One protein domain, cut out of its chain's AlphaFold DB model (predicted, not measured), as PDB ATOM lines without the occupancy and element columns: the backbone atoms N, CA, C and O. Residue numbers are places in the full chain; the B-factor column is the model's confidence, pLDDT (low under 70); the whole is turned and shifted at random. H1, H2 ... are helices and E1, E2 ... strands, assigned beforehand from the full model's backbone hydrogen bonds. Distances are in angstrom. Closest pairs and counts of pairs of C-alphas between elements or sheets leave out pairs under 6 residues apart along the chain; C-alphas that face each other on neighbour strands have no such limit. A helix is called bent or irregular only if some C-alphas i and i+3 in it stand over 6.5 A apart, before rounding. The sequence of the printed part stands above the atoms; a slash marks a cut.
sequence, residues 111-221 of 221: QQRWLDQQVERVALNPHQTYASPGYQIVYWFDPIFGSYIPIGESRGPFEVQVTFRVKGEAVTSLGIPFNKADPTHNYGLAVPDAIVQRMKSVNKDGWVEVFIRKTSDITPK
ATOM      1  N   GLN A 111     293.069 177.949 325.412       87.75
ATOM      2  CA  GLN A 111     292.099 176.913 325.730       87.75
ATOM      3  C   GLN A 111     291.336 176.499 324.475       87.75
ATOM      4  O   GLN A 111     291.187 175.306 324.218       87.75
ATOM      5  N   GLN A 112     290.922 177.458 323.645       90.88
ATOM      6  CA  GLN A 112     290.268 177.139 322.377       90.88
ATOM      7  C   GLN A 112     291.192 176.332 321.458       90.88
ATOM      8  O   GLN A 112     290.768 175.331 320.888       90.88
ATOM      9  N   ARG A 113     292.483 176.684 321.388       92.75
ATOM     10  CA  ARG A 113     293.474 175.907 320.620       92.75
ATOM     11  C   ARG A 113     293.574 174.458 321.070       92.75
ATOM     12  O   ARG A 113     293.779 173.583 320.229       92.75
ATOM     13  N   TRP A 114     293.480 174.220 322.375       93.06
ATOM     14  CA  TRP A 114     293.459 172.875 322.930       93.06
ATOM     15  C   TRP A 114     292.163 172.142 322.567       93.06
ATOM     16  O   TRP A 114     292.218 171.020 322.066       93.06
ATOM     17  N   LEU A 115     291.009 172.791 322.733       93.56
ATOM     18  CA  LEU A 115     289.709 172.219 322.379       93.56
ATOM     19  C   LEU A 115     289.615 171.858 320.890       93.56
ATOM     20  O   LEU A 115     289.085 170.803 320.558       93.56
ATOM     21  N   ASP A 116     290.208 172.658 320.003       95.31
ATOM     22  CA  ASP A 116     290.260 172.389 318.560       95.31
ATOM     23  C   ASP A 116     291.054 171.114 318.201       95.31
ATOM     24  O   ASP A 116     290.916 170.581 317.095       95.31
ATOM     25  N   GLN A 117     291.899 170.617 319.114       96.81
ATOM     26  CA  GLN A 117     292.602 169.339 318.949       96.81
ATOM     27  C   GLN A 117     291.762 168.130 319.360       96.81
ATOM     28  O   GLN A 117     292.142 167.001 319.046       96.81
ATOM     29  N   GLN A 118     290.656 168.336 320.073       97.12
ATOM     30  CA  GLN A 118     289.822 167.259 320.582       97.12
ATOM     31  C   GLN A 118     288.661 167.010 319.631       97.12
ATOM     32  O   GLN A 118     287.813 167.872 319.412       97.12
ATOM     33  N   VAL A 119     288.585 165.800 319.094       97.38
ATOM     34  CA  VAL A 119     287.408 165.332 318.362       97.38
ATOM     35  C   VAL A 119     286.645 164.336 319.225       97.38
ATOM     36  O   VAL A 119     287.237 163.638 320.047       97.38
ATOM     37  N   GLU A 120     285.322 164.288 319.056       96.94
ATOM     38  CA  GLU A 120     284.446 163.370 319.806       96.94
ATOM     39  C   GLU A 120     284.599 163.499 321.325       96.94
ATOM     40  O   GLU A 120     284.622 162.518 322.066       96.94
ATOM     41  N   ARG A 121     284.738 164.741 321.786       96.06
ATOM     42  CA  ARG A 121     284.854 165.063 323.201       96.06
ATOM     43  C   ARG A 121     283.557 164.715 323.936       96.06
ATOM     44  O   ARG A 121     282.502 165.261 323.625       96.06
ATOM     45  N   VAL A 122     283.654 163.864 324.952       97.00
ATOM     46  CA  VAL A 122     282.553 163.453 325.832       97.00
ATOM     47  C   VAL A 122     282.963 163.691 327.282       97.00
ATOM     48  O   VAL A 122     283.884 163.044 327.784       97.00
ATOM     49  N   ALA A 123     282.288 164.628 327.948       94.19
ATOM     50  CA  ALA A 123     282.482 164.890 329.373       94.19
ATOM     51  C   ALA A 123     281.903 163.746 330.221       94.19
ATOM     52  O   ALA A 123     280.840 163.209 329.902       94.19
ATOM     53  N   LEU A 124     282.593 163.393 331.303       90.75
ATOM     54  CA  LEU A 124     282.165 162.389 332.270       90.75
ATOM     55  C   LEU A 124     281.660 163.104 333.523       90.75
ATOM     56  O   LEU A 124     282.447 163.726 334.225       90.75
ATOM     57  N   ASN A 125     280.354 163.022 333.785       90.62
ATOM     58  CA  ASN A 125     279.717 163.594 334.971       90.62
ATOM     59  C   ASN A 125     278.893 162.504 335.688       90.62
ATOM     60  O   ASN A 125     277.873 162.081 335.137       90.62
ATOM     61  N   PRO A 126     279.288 162.053 336.895       90.56
ATOM     62  CA  PRO A 126     280.475 162.484 337.640       90.56
ATOM     63  C   PRO A 126     281.778 162.078 336.935       90.56
ATOM     64  O   PRO A 126     281.773 161.211 336.057       90.56
ATOM     65  N   HIS A 127     282.889 162.700 337.331       91.25
ATOM     66  CA  HIS A 127     284.206 162.251 336.898       91.25
ATOM     67  C   HIS A 127     284.404 160.768 337.257       91.25
ATOM     68  O   HIS A 127     283.918 160.286 338.282       91.25
ATOM     69  N   GLN A 128     285.125 160.037 336.408       94.69
ATOM     70  CA  GLN A 128     285.330 158.599 336.558       94.69
ATOM     71  C   GLN A 128     286.772 158.314 336.969       94.69
ATOM     72  O   GLN A 128     287.711 158.752 336.308       94.69
ATOM     73  N   THR A 129     286.968 157.513 338.014       94.75
ATOM     74  CA  THR A 129     288.308 157.033 338.371       94.75
ATOM     75  C   THR A 129     288.709 155.870 337.468       94.75
ATOM     76  O   THR A 129     287.934 154.934 337.256       94.75
ATOM     77  N   TYR A 130     289.937 155.921 336.967       95.06
ATOM     78  CA  TYR A 130     290.594 154.846 336.235       95.06
ATOM     79  C   TYR A 130     291.835 154.390 336.990       95.06
ATOM     80  O   TYR A 130     292.402 155.134 337.789       95.06
ATOM     81  N   ALA A 131     292.263 153.163 336.729       93.19
ATOM     82  CA  ALA A 131     293.522 152.626 337.211       93.19
ATOM     83  C   ALA A 131     294.245 151.903 336.074       93.19
ATOM     84  O   ALA A 131     293.614 151.329 335.185       93.19
ATOM     85  N   SER A 132     295.573 151.915 336.126       91.50
ATOM     86  CA  SER A 132     296.424 151.050 335.314       91.50
ATOM     87  C   SER A 132     297.412 150.317 336.224       91.50
ATOM     88  O   SER A 132     297.901 150.906 337.196       91.50
ATOM     89  N   PRO A 133     297.716 149.040 335.935       88.12
ATOM     90  CA  PRO A 133     298.785 148.312 336.610       88.12
ATOM     91  C   PRO A 133     300.185 148.804 336.200       88.12
ATOM     92  O   PRO A 133     301.154 148.542 336.911       88.12
ATOM     93  N   GLY A 134     300.304 149.493 335.059       88.75
ATOM     94  CA  GLY A 134     301.554 150.005 334.505       88.75
ATOM     95  C   GLY A 134     301.746 151.508 334.702       88.75
ATOM     96  O   GLY A 134     300.870 152.227 335.181       88.75
ATOM     97  N   TYR A 135     302.926 151.985 334.309       91.25
ATOM     98  CA  TYR A 135     303.183 153.415 334.172       91.25
ATOM     99  C   TYR A 135     302.487 153.952 332.928       91.25
ATOM    100  O   TYR A 135     302.592 153.357 331.856       91.25
ATOM    101  N   GLN A 136     301.824 155.097 333.067       93.75
ATOM    102  CA  GLN A 136     301.150 155.758 331.957       93.75
ATOM    103  C   GLN A 136     301.817 157.085 331.642       93.75
ATOM    104  O   GLN A 136     301.911 157.952 332.509       93.75
ATOM    105  N   ILE A 137     302.253 157.259 330.394       95.25
ATOM    106  CA  ILE A 137     302.822 158.532 329.950       95.25
ATOM    107  C   ILE A 137     301.702 159.569 329.915       95.25
ATOM    108  O   ILE A 137     300.695 159.396 329.223       95.25
ATOM    109  N   VAL A 138     301.912 160.659 330.641       96.38
ATOM    110  CA  VAL A 138     301.012 161.804 330.661       96.38
ATOM    111  C   VAL A 138     301.516 162.832 329.663       96.38
ATOM    112  O   VAL A 138     302.692 163.201 329.659       96.38
ATOM    113  N   TYR A 139     300.607 163.306 328.825       97.50
ATOM    114  CA  TYR A 139     300.867 164.304 327.806       97.50
ATOM    115  C   TYR A 139     300.160 165.606 328.152       97.50
ATOM    116  O   TYR A 139     299.054 165.622 328.692       97.50
ATOM    117  N   TRP A 140     300.785 166.709 327.779       96.50
ATOM    118  CA  TRP A 140     300.180 168.029 327.779       96.50
ATOM    119  C   TRP A 140     300.254 168.606 326.370       96.50
ATOM    120  O   TRP A 140     301.272 168.466 325.690       96.50
ATOM    121  N   PHE A 141     299.176 169.238 325.917       96.31
ATOM    122  CA  PHE A 141     299.208 170.011 324.686       96.31
ATOM    123  C   PHE A 141     299.725 171.411 324.991       96.31
ATOM    124  O   PHE A 141     299.132 172.135 325.784       96.31
ATOM    125  N   ASP A 142     300.816 171.783 324.339       94.25
ATOM    126  CA  ASP A 142     301.383 173.116 324.382       94.25
ATOM    127  C   ASP A 142     300.730 173.986 323.295       94.25
ATOM    128  O   ASP A 142     301.064 173.848 322.112       94.25
ATOM    129  N   PRO A 143     299.811 174.895 323.653       92.31
ATOM    130  CA  PRO A 143     299.056 175.677 322.681       92.31
ATOM    131  C   PRO A 143     299.876 176.819 322.064       92.31
ATOM    132  O   PRO A 143     299.461 177.377 321.039       92.31
ATOM    133  N   ILE A 144     301.040 177.144 322.646       91.00
ATOM    134  CA  ILE A 144     301.980 178.138 322.117       91.00
ATOM    135  C   ILE A 144     302.633 177.580 320.852       91.00
ATOM    136  O   ILE A 144     302.651 178.246 319.818       91.00
ATOM    137  N   PHE A 145     303.110 176.334 320.917       92.31
ATOM    138  CA  PHE A 145     303.815 175.672 319.813       92.31
ATOM    139  C   PHE A 145     302.959 174.656 319.045       92.31
ATOM    140  O   PHE A 145     303.420 174.095 318.054       92.31
ATOM    141  N   GLY A 146     301.725 174.400 319.482       92.75
ATOM    142  CA  GLY A 146     300.828 173.424 318.863       92.75
ATOM    143  C   GLY A 146     301.363 171.993 318.932       92.75
ATOM    144  O   GLY A 146     301.236 171.251 317.964       92.75
ATOM    145  N   SER A 147     302.021 171.624 320.033       94.38
ATOM    146  CA  SER A 147     302.755 170.357 320.164       94.38
ATOM    147  C   SER A 147     302.299 169.551 321.378       94.38
ATOM    148  O   SER A 147     301.973 170.122 322.414       94.38
ATOM    149  N   TYR A 148     302.322 168.221 321.278       96.25
ATOM    150  CA  TYR A 148     302.069 167.322 322.409       96.25
ATOM    151  C   TYR A 148     303.384 166.975 323.098       96.25
ATOM    152  O   TYR A 148     304.294 166.437 322.466       96.25
ATOM    153  N   ILE A 149     303.486 167.274 324.387       95.75
ATOM    154  CA  ILE A 149     304.710 167.107 325.170       95.75
ATOM    155  C   ILE A 149     304.459 166.050 326.251       95.75
ATOM    156  O   ILE A 149     303.507 166.206 327.017       95.75
ATOM    157  N   PRO A 150     305.282 164.991 326.354       95.94
ATOM    158  CA  PRO A 150     305.247 164.109 327.513       95.94
ATOM    159  C   PRO A 150     305.763 164.871 328.740       95.94
ATOM    160  O   PRO A 150     306.854 165.441 328.713       95.94
ATOM    161  N   ILE A 151     304.975 164.903 329.812       94.75
ATOM    162  CA  ILE A 151     305.284 165.687 331.019       94.75
ATOM    163  C   ILE A 151     305.698 164.829 332.213       94.75
ATOM    164  O   ILE A 151     306.148 165.366 333.224       94.75
ATOM    165  N   GLY A 152     305.547 163.513 332.101       92.31
ATOM    166  CA  GLY A 152     305.898 162.557 333.136       92.31
ATOM    167  C   GLY A 152     305.107 161.266 332.993       92.31
ATOM    168  O   GLY A 152     304.438 161.031 331.985       92.31
ATOM    169  N   GLU A 153     305.175 160.446 334.033       92.62
ATOM    170  CA  GLU A 153     304.480 159.168 334.107       92.62
ATOM    171  C   GLU A 153     303.604 159.126 335.356       92.62
ATOM    172  O   GLU A 153     304.068 159.408 336.460       92.62
ATOM    173  N   SER A 154     302.335 158.775 335.183       89.88
ATOM    174  CA  SER A 154     301.407 158.564 336.288       89.88
ATOM    175  C   SER A 154     301.472 157.112 336.757       89.88
ATOM    176  O   SER A 154     301.649 156.189 335.953       89.88
ATOM    177  N   ARG A 155     301.310 156.913 338.070       84.88
ATOM    178  CA  ARG A 155     301.162 155.598 338.698       84.88
ATOM    179  C   ARG A 155     299.923 155.581 339.576       84.88
ATOM    180  O   ARG A 155     299.707 156.499 340.363       84.88
ATOM    181  N   GLY A 156     299.188 154.477 339.522       87.19
ATOM    182  CA  GLY A 156     298.015 154.275 340.360       87.19
ATOM    183  C   GLY A 156     296.753 154.918 339.779       87.19
ATOM    184  O   GLY A 156     296.658 155.097 338.564       87.19
ATOM    185  N   PRO A 157     295.740 155.173 340.622       91.12
ATOM    186  CA  PRO A 157     294.462 155.682 340.157       91.12
ATOM    187  C   PRO A 157     294.539 157.164 339.778       91.12
ATOM    188  O   PRO A 157     295.216 157.951 340.439       91.12
ATOM    189  N   PHE A 158     293.791 157.544 338.748       93.38
ATOM    190  CA  PHE A 158     293.648 158.925 338.294       93.38
ATOM    191  C   PHE A 158     292.198 159.214 337.894       93.38
ATOM    192  O   PHE A 158     291.448 158.318 337.499       93.38
ATOM    193  N   GLU A 159     291.799 160.474 338.024       93.81
ATOM    194  CA  GLU A 159     290.426 160.922 337.802       93.81
ATOM    195  C   GLU A 159     290.267 161.487 336.393       93.81
ATOM    196  O   GLU A 159     290.999 162.378 335.974       93.81
ATOM    197  N   VAL A 160     289.310 160.955 335.642       95.88
ATOM    198  CA  VAL A 160     289.053 161.337 334.257       95.88
ATOM    199  C   VAL A 160     287.772 162.155 334.199       95.88
ATOM    200  O   VAL A 160     286.696 161.667 334.548       95.88
ATOM    201  N   GLN A 161     287.888 163.385 333.703       95.81
ATOM    202  CA  GLN A 161     286.760 164.308 333.526       95.81
ATOM    203  C   GLN A 161     286.189 164.275 332.105       95.81
ATOM    204  O   GLN A 161     285.059 164.695 331.854       95.81
ATOM    205  N   VAL A 162     286.976 163.805 331.137       96.50
ATOM    206  CA  VAL A 162     286.595 163.815 329.727       96.50
ATOM    207  C   VAL A 162     287.273 162.682 328.970       96.50
ATOM    208  O   VAL A 162     288.396 162.287 329.271       96.50
ATOM    209  N   THR A 163     286.604 162.177 327.944       97.69
ATOM    210  CA  THR A 163     287.208 161.319 326.922       97.69
ATOM    211  C   THR A 163     287.127 162.012 325.572       97.69
ATOM    212  O   THR A 163     286.178 162.744 325.308       97.69
ATOM    213  N   PHE A 164     288.131 161.834 324.727       98.00
ATOM    214  CA  PHE A 164     288.160 162.413 323.381       98.00
ATOM    215  C   PHE A 164     289.132 161.626 322.506       98.00
ATOM    216  O   PHE A 164     289.859 160.766 322.996       98.00
ATOM    217  N   ARG A 165     289.192 161.921 321.211       97.94
ATOM    218  CA  ARG A 165     290.322 161.535 320.359       97.94
ATOM    219  C   ARG A 165     291.126 162.770 319.999       97.94
ATOM    220  O   ARG A 165     290.565 163.836 319.751       97.94
ATOM    221  N   VAL A 166     292.445 162.632 319.993       97.00
ATOM    222  CA  VAL A 166     293.320 163.682 319.475       97.00
ATOM    223  C   VAL A 166     293.166 163.712 317.957       97.00
ATOM    224  O   VAL A 166     293.123 162.668 317.307       97.00
ATOM    225  N   LYS A 167     293.058 164.902 317.371       96.19
ATOM    226  CA  LYS A 167     292.923 165.070 315.925       96.19
ATOM    227  C   LYS A 167     294.071 164.370 315.186       96.19
ATOM    228  O   LYS A 167     295.238 164.662 315.411       96.19
ATOM    229  N   GLY A 168     293.721 163.461 314.276       93.94
ATOM    230  CA  GLY A 168     294.692 162.653 313.528       93.94
ATOM    231  C   GLY A 168     295.131 161.362 314.231       93.94
ATOM    232  O   GLY A 168     295.814 160.554 313.610       93.94
ATOM    233  N   GLU A 169     294.703 161.119 315.472       95.12
ATOM    234  CA  GLU A 169     294.923 159.858 316.180       95.12
ATOM    235  C   GLU A 169     293.648 158.998 316.189       95.12
ATOM    236  O   GLU A 169     292.529 159.488 316.341       95.12
ATOM    237  N   ALA A 170     293.812 157.680 316.055       93.00
ATOM    238  CA  ALA A 170     292.702 156.730 316.169       93.00
ATOM    239  C   ALA A 170     292.384 156.349 317.629       93.00
ATOM    240  O   ALA A 170     291.319 155.794 317.902       93.00
ATOM    241  N   VAL A 171     293.306 156.634 318.554       96.06
ATOM    242  CA  VAL A 171     293.267 156.184 319.949       96.06
ATOM    243  C   VAL A 171     292.479 157.171 320.813       96.06
ATOM    244  O   VAL A 171     292.680 158.384 320.743       96.06
ATOM    245  N   THR A 172     291.585 156.650 321.656       97.62
ATOM    246  CA  THR A 172     290.893 157.451 322.675       97.62
ATOM    247  C   THR A 172     291.883 157.935 323.726       97.62
ATOM    248  O   THR A 172     292.700 157.169 324.218       97.62
ATOM    249  N   SER A 173     291.784 159.196 324.106       98.06
ATOM    250  CA  SER A 173     292.518 159.820 325.197       98.06
ATOM    251  C   SER A 173     291.588 160.105 326.374       98.06
ATOM    252  O   SER A 173     290.394 160.366 326.203       98.06
ATOM    253  N   LEU A 174     292.150 160.025 327.574       97.75
ATOM    254  CA  LEU A 174     291.498 160.308 328.845       97.75
ATOM    255  C   LEU A 174     292.028 161.650 329.343       97.75
ATOM    256  O   LEU A 174     293.218 161.756 329.633       97.75
ATOM    257  N   GLY A 175     291.171 162.665 329.390       96.31
ATOM    258  CA  GLY A 175     291.508 163.990 329.895       96.31
ATOM    259  C   GLY A 175     291.337 164.064 331.405       96.31
ATOM    260  O   GLY A 175     290.317 163.640 331.958       96.31
ATOM    261  N   ILE A 176     292.359 164.600 332.052       94.94
ATOM    262  CA  ILE A 176     292.563 164.585 333.492       94.94
ATOM    263  C   ILE A 176     292.853 166.030 333.927       94.94
ATOM    264  O   ILE A 176     293.700 166.688 333.308       94.94
ATOM    265  N   PRO A 177     292.174 166.552 334.961       93.00
ATOM    266  CA  PRO A 177     292.505 167.857 335.516       93.00
ATOM    267  C   PRO A 177     293.849 167.789 336.245       93.00
ATOM    268  O   PRO A 177     294.040 166.957 337.122       93.00
ATOM    269  N   PHE A 178     294.787 168.669 335.904       92.56
ATOM    270  CA  PHE A 178     296.112 168.710 336.514       92.56
ATOM    271  C   PHE A 178     296.404 170.067 337.138       92.56
ATOM    272  O   PHE A 178     296.200 171.115 336.521       92.56
ATOM    273  N   ASN A 179     296.972 170.031 338.342       89.00
ATOM    274  CA  ASN A 179     297.553 171.196 338.989       89.00
ATOM    275  C   ASN A 179     298.790 170.780 339.794       89.00
ATOM    276  O   ASN A 179     298.690 170.011 340.746       89.00
ATOM    277  N   LYS A 180     299.971 171.321 339.455       85.69
ATOM    278  CA  LYS A 180     301.224 170.993 340.169       85.69
ATOM    279  C   LYS A 180     301.191 171.401 341.651       85.69
ATOM    280  O   LYS A 180     301.907 170.804 342.450       85.69
ATOM    281  N   ALA A 181     300.409 172.417 342.013       84.25
ATOM    282  CA  ALA A 181     300.292 172.887 343.392       84.25
ATOM    283  C   ALA A 181     299.331 172.036 344.241       84.25
ATOM    284  O   ALA A 181     299.384 172.128 345.466       84.25
ATOM    285  N   ASP A 182     298.484 171.211 343.618       83.38
ATOM    286  CA  ASP A 182     297.524 170.354 344.312       83.38
ATOM    287  C   ASP A 182     298.044 168.904 344.381       83.38
ATOM    288  O   ASP A 182     298.209 168.261 343.343       83.38
ATOM    289  N   PRO A 183     298.290 168.341 345.578       80.25
ATOM    290  CA  PRO A 183     298.765 166.967 345.718       80.25
ATOM    291  C   PRO A 183     297.768 165.906 345.231       80.25
ATOM    292  O   PRO A 183     298.182 164.796 344.910       80.25
ATOM    293  N   THR A 184     296.473 166.216 345.171       81.19
ATOM    294  CA  THR A 184     295.445 165.276 344.694       81.19
ATOM    295  C   THR A 184     295.367 165.226 343.168       81.19
ATOM    296  O   THR A 184     295.102 164.168 342.603       81.19
ATOM    297  N   HIS A 185     295.707 166.336 342.507       85.00
ATOM    298  CA  HIS A 185     295.649 166.504 341.052       85.00
ATOM    299  C   HIS A 185     297.035 166.624 340.400       85.00
ATOM    300  O   HIS A 185     297.153 166.998 339.233       85.00
ATOM    301  N   ASN A 186     298.107 166.308 341.133       84.69
ATOM    302  CA  ASN A 186     299.444 166.174 340.556       84.69
ATOM    303  C   ASN A 186     299.761 164.733 340.128       84.69
ATOM    304  O   ASN A 186     300.706 164.537 339.369       84.69
ATOM    305  N   TYR A 187     298.998 163.740 340.605       84.81
ATOM    306  CA  TYR A 187     299.161 162.304 340.326       84.81
ATOM    307  C   TYR A 187     300.592 161.771 340.515       84.81
ATOM    308  O   TYR A 187     301.018 160.851 339.815       84.81
ATOM    309  N   GLY A 188     301.359 162.377 341.428       84.06
ATOM    310  CA  GLY A 188     302.771 162.055 341.648       84.06
ATOM    311  C   GLY A 188     303.700 162.424 340.484       84.06
ATOM    312  O   GLY A 188     304.838 161.960 340.449       84.06
ATOM    313  N   LEU A 189     303.246 163.244 339.530       87.38
ATOM    314  CA  LEU A 189     304.010 163.621 338.342       87.38
ATOM    315  C   LEU A 189     305.149 164.585 338.687       87.38
ATOM    316  O   LEU A 189     304.935 165.710 339.145       87.38
ATOM    317  N   ALA A 190     306.375 164.177 338.371       87.06
ATOM    318  CA  ALA A 190     307.552 165.036 338.427       87.06
ATOM    319  C   ALA A 190     307.703 165.837 337.121       87.06
ATOM    320  O   ALA A 190     308.492 165.487 336.246       87.06
ATOM    321  N   VAL A 191     306.931 166.920 336.981       89.38
ATOM    322  CA  VAL A 191     306.964 167.765 335.773       89.38
ATOM    323  C   VAL A 191     308.162 168.731 335.802       89.38
ATOM    324  O   VAL A 191     308.288 169.486 336.782       89.38
ATOM    325  N   PRO A 192     308.995 168.785 334.737       89.31
ATOM    326  CA  PRO A 192     310.119 169.718 334.637       89.31
ATOM    327  C   PRO A 192     309.694 171.180 334.804       89.31
ATOM    328  O   PRO A 192     308.685 171.613 334.242       89.31
ATOM    329  N   ASP A 193     310.489 171.980 335.514       89.62
ATOM    330  CA  ASP A 193     310.102 173.357 335.852       89.62
ATOM    331  C   ASP A 193     309.904 174.258 334.629       89.62
ATOM    332  O   ASP A 193     309.008 175.100 334.630       89.62
ATOM    333  N   ALA A 194     310.659 174.039 333.549       90.94
ATOM    334  CA  ALA A 194     310.456 174.755 332.291       90.94
ATOM    335  C   ALA A 194     309.041 174.546 331.713       90.94
ATOM    336  O   ALA A 194     308.429 175.493 331.215       90.94
ATOM    337  N   ILE A 195     308.498 173.328 331.820       92.00
ATOM    338  CA  ILE A 195     307.137 173.011 331.370       92.00
ATOM    339  C   ILE A 195     306.109 173.653 332.295       92.00
ATOM    340  O   ILE A 195     305.142 174.238 331.823       92.00
ATOM    341  N   VAL A 196     306.348 173.643 333.605       91.44
ATOM    342  CA  VAL A 196     305.458 174.277 334.591       91.44
ATOM    343  C   VAL A 196     305.354 175.779 334.372       91.44
ATOM    344  O   VAL A 196     304.259 176.334 334.414       91.44
ATOM    345  N   GLN A 197     306.479 176.453 334.126       90.31
ATOM    346  CA  GLN A 197     306.476 177.882 333.804       90.31
ATOM    347  C   GLN A 197     305.686 178.155 332.522       90.31
ATOM    348  O   GLN A 197     304.929 179.123 332.449       90.31
ATOM    349  N   ARG A 198     305.788 177.262 331.533       90.75
ATOM    350  CA  ARG A 198     305.009 177.367 330.299       90.75
ATOM    351  C   ARG A 198     303.514 177.128 330.530       90.75
ATOM    352  O   ARG A 198     302.711 177.933 330.071       90.75
ATOM    353  N   MET A 199     303.134 176.112 331.302       90.69
ATOM    354  CA  MET A 199     301.742 175.874 331.708       90.69
ATOM    355  C   MET A 199     301.154 177.103 332.414       90.69
ATOM    356  O   MET A 199     300.061 177.538 332.070       90.69
ATOM    357  N   LYS A 200     301.916 177.738 333.316       89.25
ATOM    358  CA  LYS A 200     301.517 178.987 333.991       89.25
ATOM    359  C   LYS A 200     301.355 180.174 333.040       89.25
ATOM    360  O   LYS A 200     300.517 181.038 333.279       89.25
ATOM    361  N   SER A 201     302.150 180.236 331.969       87.50
ATOM    362  CA  SER A 201     302.006 181.277 330.939       87.50
ATOM    363  C   SER A 201     300.740 181.108 330.091       87.50
ATOM    364  O   SER A 201     300.236 182.088 329.546       87.50
ATOM    365  N   VAL A 202     300.224 179.877 330.014       86.44
ATOM    366  CA  VAL A 202     298.995 179.515 329.298       86.44
ATOM    367  C   VAL A 202     297.763 179.698 330.183       86.44
ATOM    368  O   VAL A 202     296.782 180.284 329.736       86.44
ATOM    369  N   ASN A 203     297.822 179.240 331.437       85.12
ATOM    370  CA  ASN A 203     296.772 179.432 332.430       85.12
ATOM    371  C   ASN A 203     297.368 179.855 333.782       85.12
ATOM    372  O   ASN A 203     298.079 179.088 334.437       85.12
ATOM    373  N   LYS A 204     297.048 181.080 334.216       79.25
ATOM    374  CA  LYS A 204     297.584 181.673 335.451       79.25
ATOM    375  C   LYS A 204     297.131 180.943 336.711       79.25
ATOM    376  O   LYS A 204     297.870 180.941 337.693       79.25
ATOM    377  N   ASP A 205     295.977 180.285 336.660       79.62
ATOM    378  CA  ASP A 205     295.398 179.574 337.804       79.62
ATOM    379  C   ASP A 205     296.086 178.219 338.054       79.62
ATOM    380  O   ASP A 205     295.799 177.532 339.034       79.62
ATOM    381  N   GLY A 206     297.009 177.817 337.170       78.44
ATOM    382  CA  GLY A 206     297.802 176.590 337.288       78.44
ATOM    383  C   GLY A 206     297.045 175.308 336.944       78.44
ATOM    384  O   GLY A 206     297.675 174.259 336.817       78.44
ATOM    385  N   TRP A 207     295.729 175.397 336.751       87.50
ATOM    386  CA  TRP A 207     294.897 174.309 336.259       87.50
ATOM    387  C   TRP A 207     295.062 174.145 334.756       87.50
ATOM    388  O   TRP A 207     294.818 175.065 333.977       87.50
ATOM    389  N   VAL A 208     295.447 172.952 334.332       92.12
ATOM    390  CA  VAL A 208     295.495 172.580 332.918       92.12
ATOM    391  C   VAL A 208     294.898 171.196 332.743       92.12
ATOM    392  O   VAL A 208     294.907 170.380 333.660       92.12
ATOM    393  N   GLU A 209     294.371 170.920 331.558       94.19
ATOM    394  CA  GLU A 209     293.982 169.562 331.200       94.19
ATOM    395  C   GLU A 209     295.202 168.844 330.614       94.19
ATOM    396  O   GLU A 209     295.858 169.334 329.690       94.19
ATOM    397  N   VAL A 210     295.521 167.686 331.180       95.94
ATOM    398  CA  VAL A 210     296.521 166.752 330.655       95.94
ATOM    399  C   VAL A 210     295.802 165.494 330.200       95.94
ATOM    400  O   VAL A 210     294.629 165.295 330.515       95.94
ATOM    401  N   PHE A 211     296.471 164.638 329.439       97.31
ATOM    402  CA  PHE A 211     295.826 163.437 328.940       97.31
ATOM    403  C   PHE A 211     296.736 162.221 328.902       97.31
ATOM    404  O   PHE A 211     297.956 162.315 328.770       97.31
ATOM    405  N   ILE A 212     296.099 161.060 328.988       97.06
ATOM    406  CA  ILE A 212     296.713 159.747 328.819       97.06
ATOM    407  C   ILE A 212     296.040 159.081 327.624       97.06
ATOM    408  O   ILE A 212     294.814 159.111 327.497       97.06
ATOM    409  N   ARG A 213     296.822 158.458 326.741       96.56
ATOM    410  CA  ARG A 213     296.261 157.634 325.663       96.56
ATOM    411  C   ARG A 213     295.727 156.337 326.261       96.56
ATOM    412  O   ARG A 213     296.458 155.625 326.939       96.56
ATOM    413  N   LYS A 214     294.456 156.026 326.013       95.31
ATOM    414  CA  LYS A 214     293.801 154.833 326.544       95.31
ATOM    415  C   LYS A 214     294.391 153.581 325.900       95.31
ATOM    416  O   LYS A 214     294.263 153.366 324.696       95.31
ATOM    417  N   THR A 215     294.980 152.739 326.729       93.75
ATOM    418  CA  THR A 215     295.470 151.402 326.399       93.75
ATOM    419  C   THR A 215     294.549 150.341 327.006       93.75
ATOM    420  O   THR A 215     293.647 150.649 327.788       93.75
ATOM    421  N   SER A 216     294.739 149.076 326.625       91.94
ATOM    422  CA  SER A 216     293.892 147.964 327.080       91.94
ATOM    423  C   SER A 216     294.024 147.646 328.572       91.94
ATOM    424  O   SER A 216     293.128 147.032 329.139       91.94
ATOM    425  N   ASP A 217     295.131 148.032 329.203       91.44
ATOM    426  CA  ASP A 217     295.401 147.828 330.628       91.44
ATOM    427  C   ASP A 217     294.823 148.936 331.526       91.44
ATOM    428  O   ASP A 217     294.812 148.782 332.745       91.44
ATOM    429  N   ILE A 218     294.323 150.037 330.948       94.38
ATOM    430  CA  ILE A 218     293.619 151.087 331.691       94.38
ATOM    431  C   ILE A 218     292.142 150.705 331.837       94.38
ATOM    432  O   ILE A 218     291.390 150.677 330.856       94.38
ATOM    433  N   THR A 219     291.698 150.494 333.075       94.25
ATOM    434  CA  THR A 219     290.318 150.104 333.388       94.25
ATOM    435  C   THR A 219     289.642 151.103 334.329       94.25
ATOM    436  O   THR A 219     290.305 151.635 335.224       94.25
ATOM    437  N   PRO A 220     288.329 151.354 334.174       94.00
ATOM    438  CA  PRO A 220     287.549 152.048 335.195       94.00
ATOM    439  C   PRO A 220     287.637 151.302 336.534       94.00
ATOM    440  O   PRO A 220     287.685 150.069 336.542       94.00
ATOM    441  N   LYS A 221     287.677 152.047 337.638       89.19
ATOM    442  CA  LYS A 221     287.621 151.513 339.003       89.19
ATOM    443  C   LYS A 221     286.192 151.496 339.539       89.19
ATOM    444  O   LYS A 221     285.436 152.433 339.196       89.19
TER     445      LYS A 221
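What this domain is: This is residues 111 to 221 of the 221 residues of an uncharacterized protein of Herpetosiphonaceae bacterium (UniProt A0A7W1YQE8). One strongly twisted sheet of six antiparallel strands makes the body, with E6 running through its middle and E1 sharply bent at one edge. Two short helices, H1 and H2, are on the same face of the sheet, H2 over E2 and running along it, H1 beside the strands and over none of them. The printed part has 111 residues, in the order H1 E1 E2 E3 E4 E5 H2 E6; across the sheet the order is E1 E4 E5 E6 E2 E3. The class is mixed, and the whole is compact, with a radius of gyration of the C-alphas of 13.1 A and spans of 34 by 30 by 23 A.

Where its parts are: Find C-alpha 118 at (289.822, 167.259, 320.582); E1 runs from there to residue 131, 22.5 A, and bends by 103 degrees at residue 126. E4, residues 158 to 166, 19.4 A, bends by 79 degrees at residue 161. Then find E5 at residues 172 to 178, E6 at 208 to 213, E2 at 136 to 142 and E3 at 147 to 154, 20.0 A. H1 is residues 111 to 115; H2, residues 193 to 202, 14.3 A, ends at C-alpha 202 (298.995, 179.515, 329.298).

How they stand to each other: Look from edge strand E1 to E4: N 124 and O 161 are 2.8 A apart. In the hairpin E4 and E5, N 173 and O 164 are 2.7 A apart. Next, E5 and E6 have N 176 and O 210 at 2.8 A, and E6 and E2 have N 139 and O 211 at 2.8 A. In the hairpin E2 and E3, N 142 and O 147 are 2.8 A apart. H2 is on the sheet at a height of 9.0 A, over E2, at 26 degrees on the local plane, along the strands; its closest C-alphas to E2 are Met 199 and Asp 142, 7.8 A. H1 is on the same face at 8.1 A, over none of the strands. In H1 and H2 every O i to N i+4 pair is within hydrogen-bond range.

The domain as a whole: The C-alphas farthest apart, Lys 204 and Ser 216, are 34.9 A apart. The long link is E5 to H2, residues 179 to 192. The printed part has no cut, and no printed residue is under 70 in pLDDT.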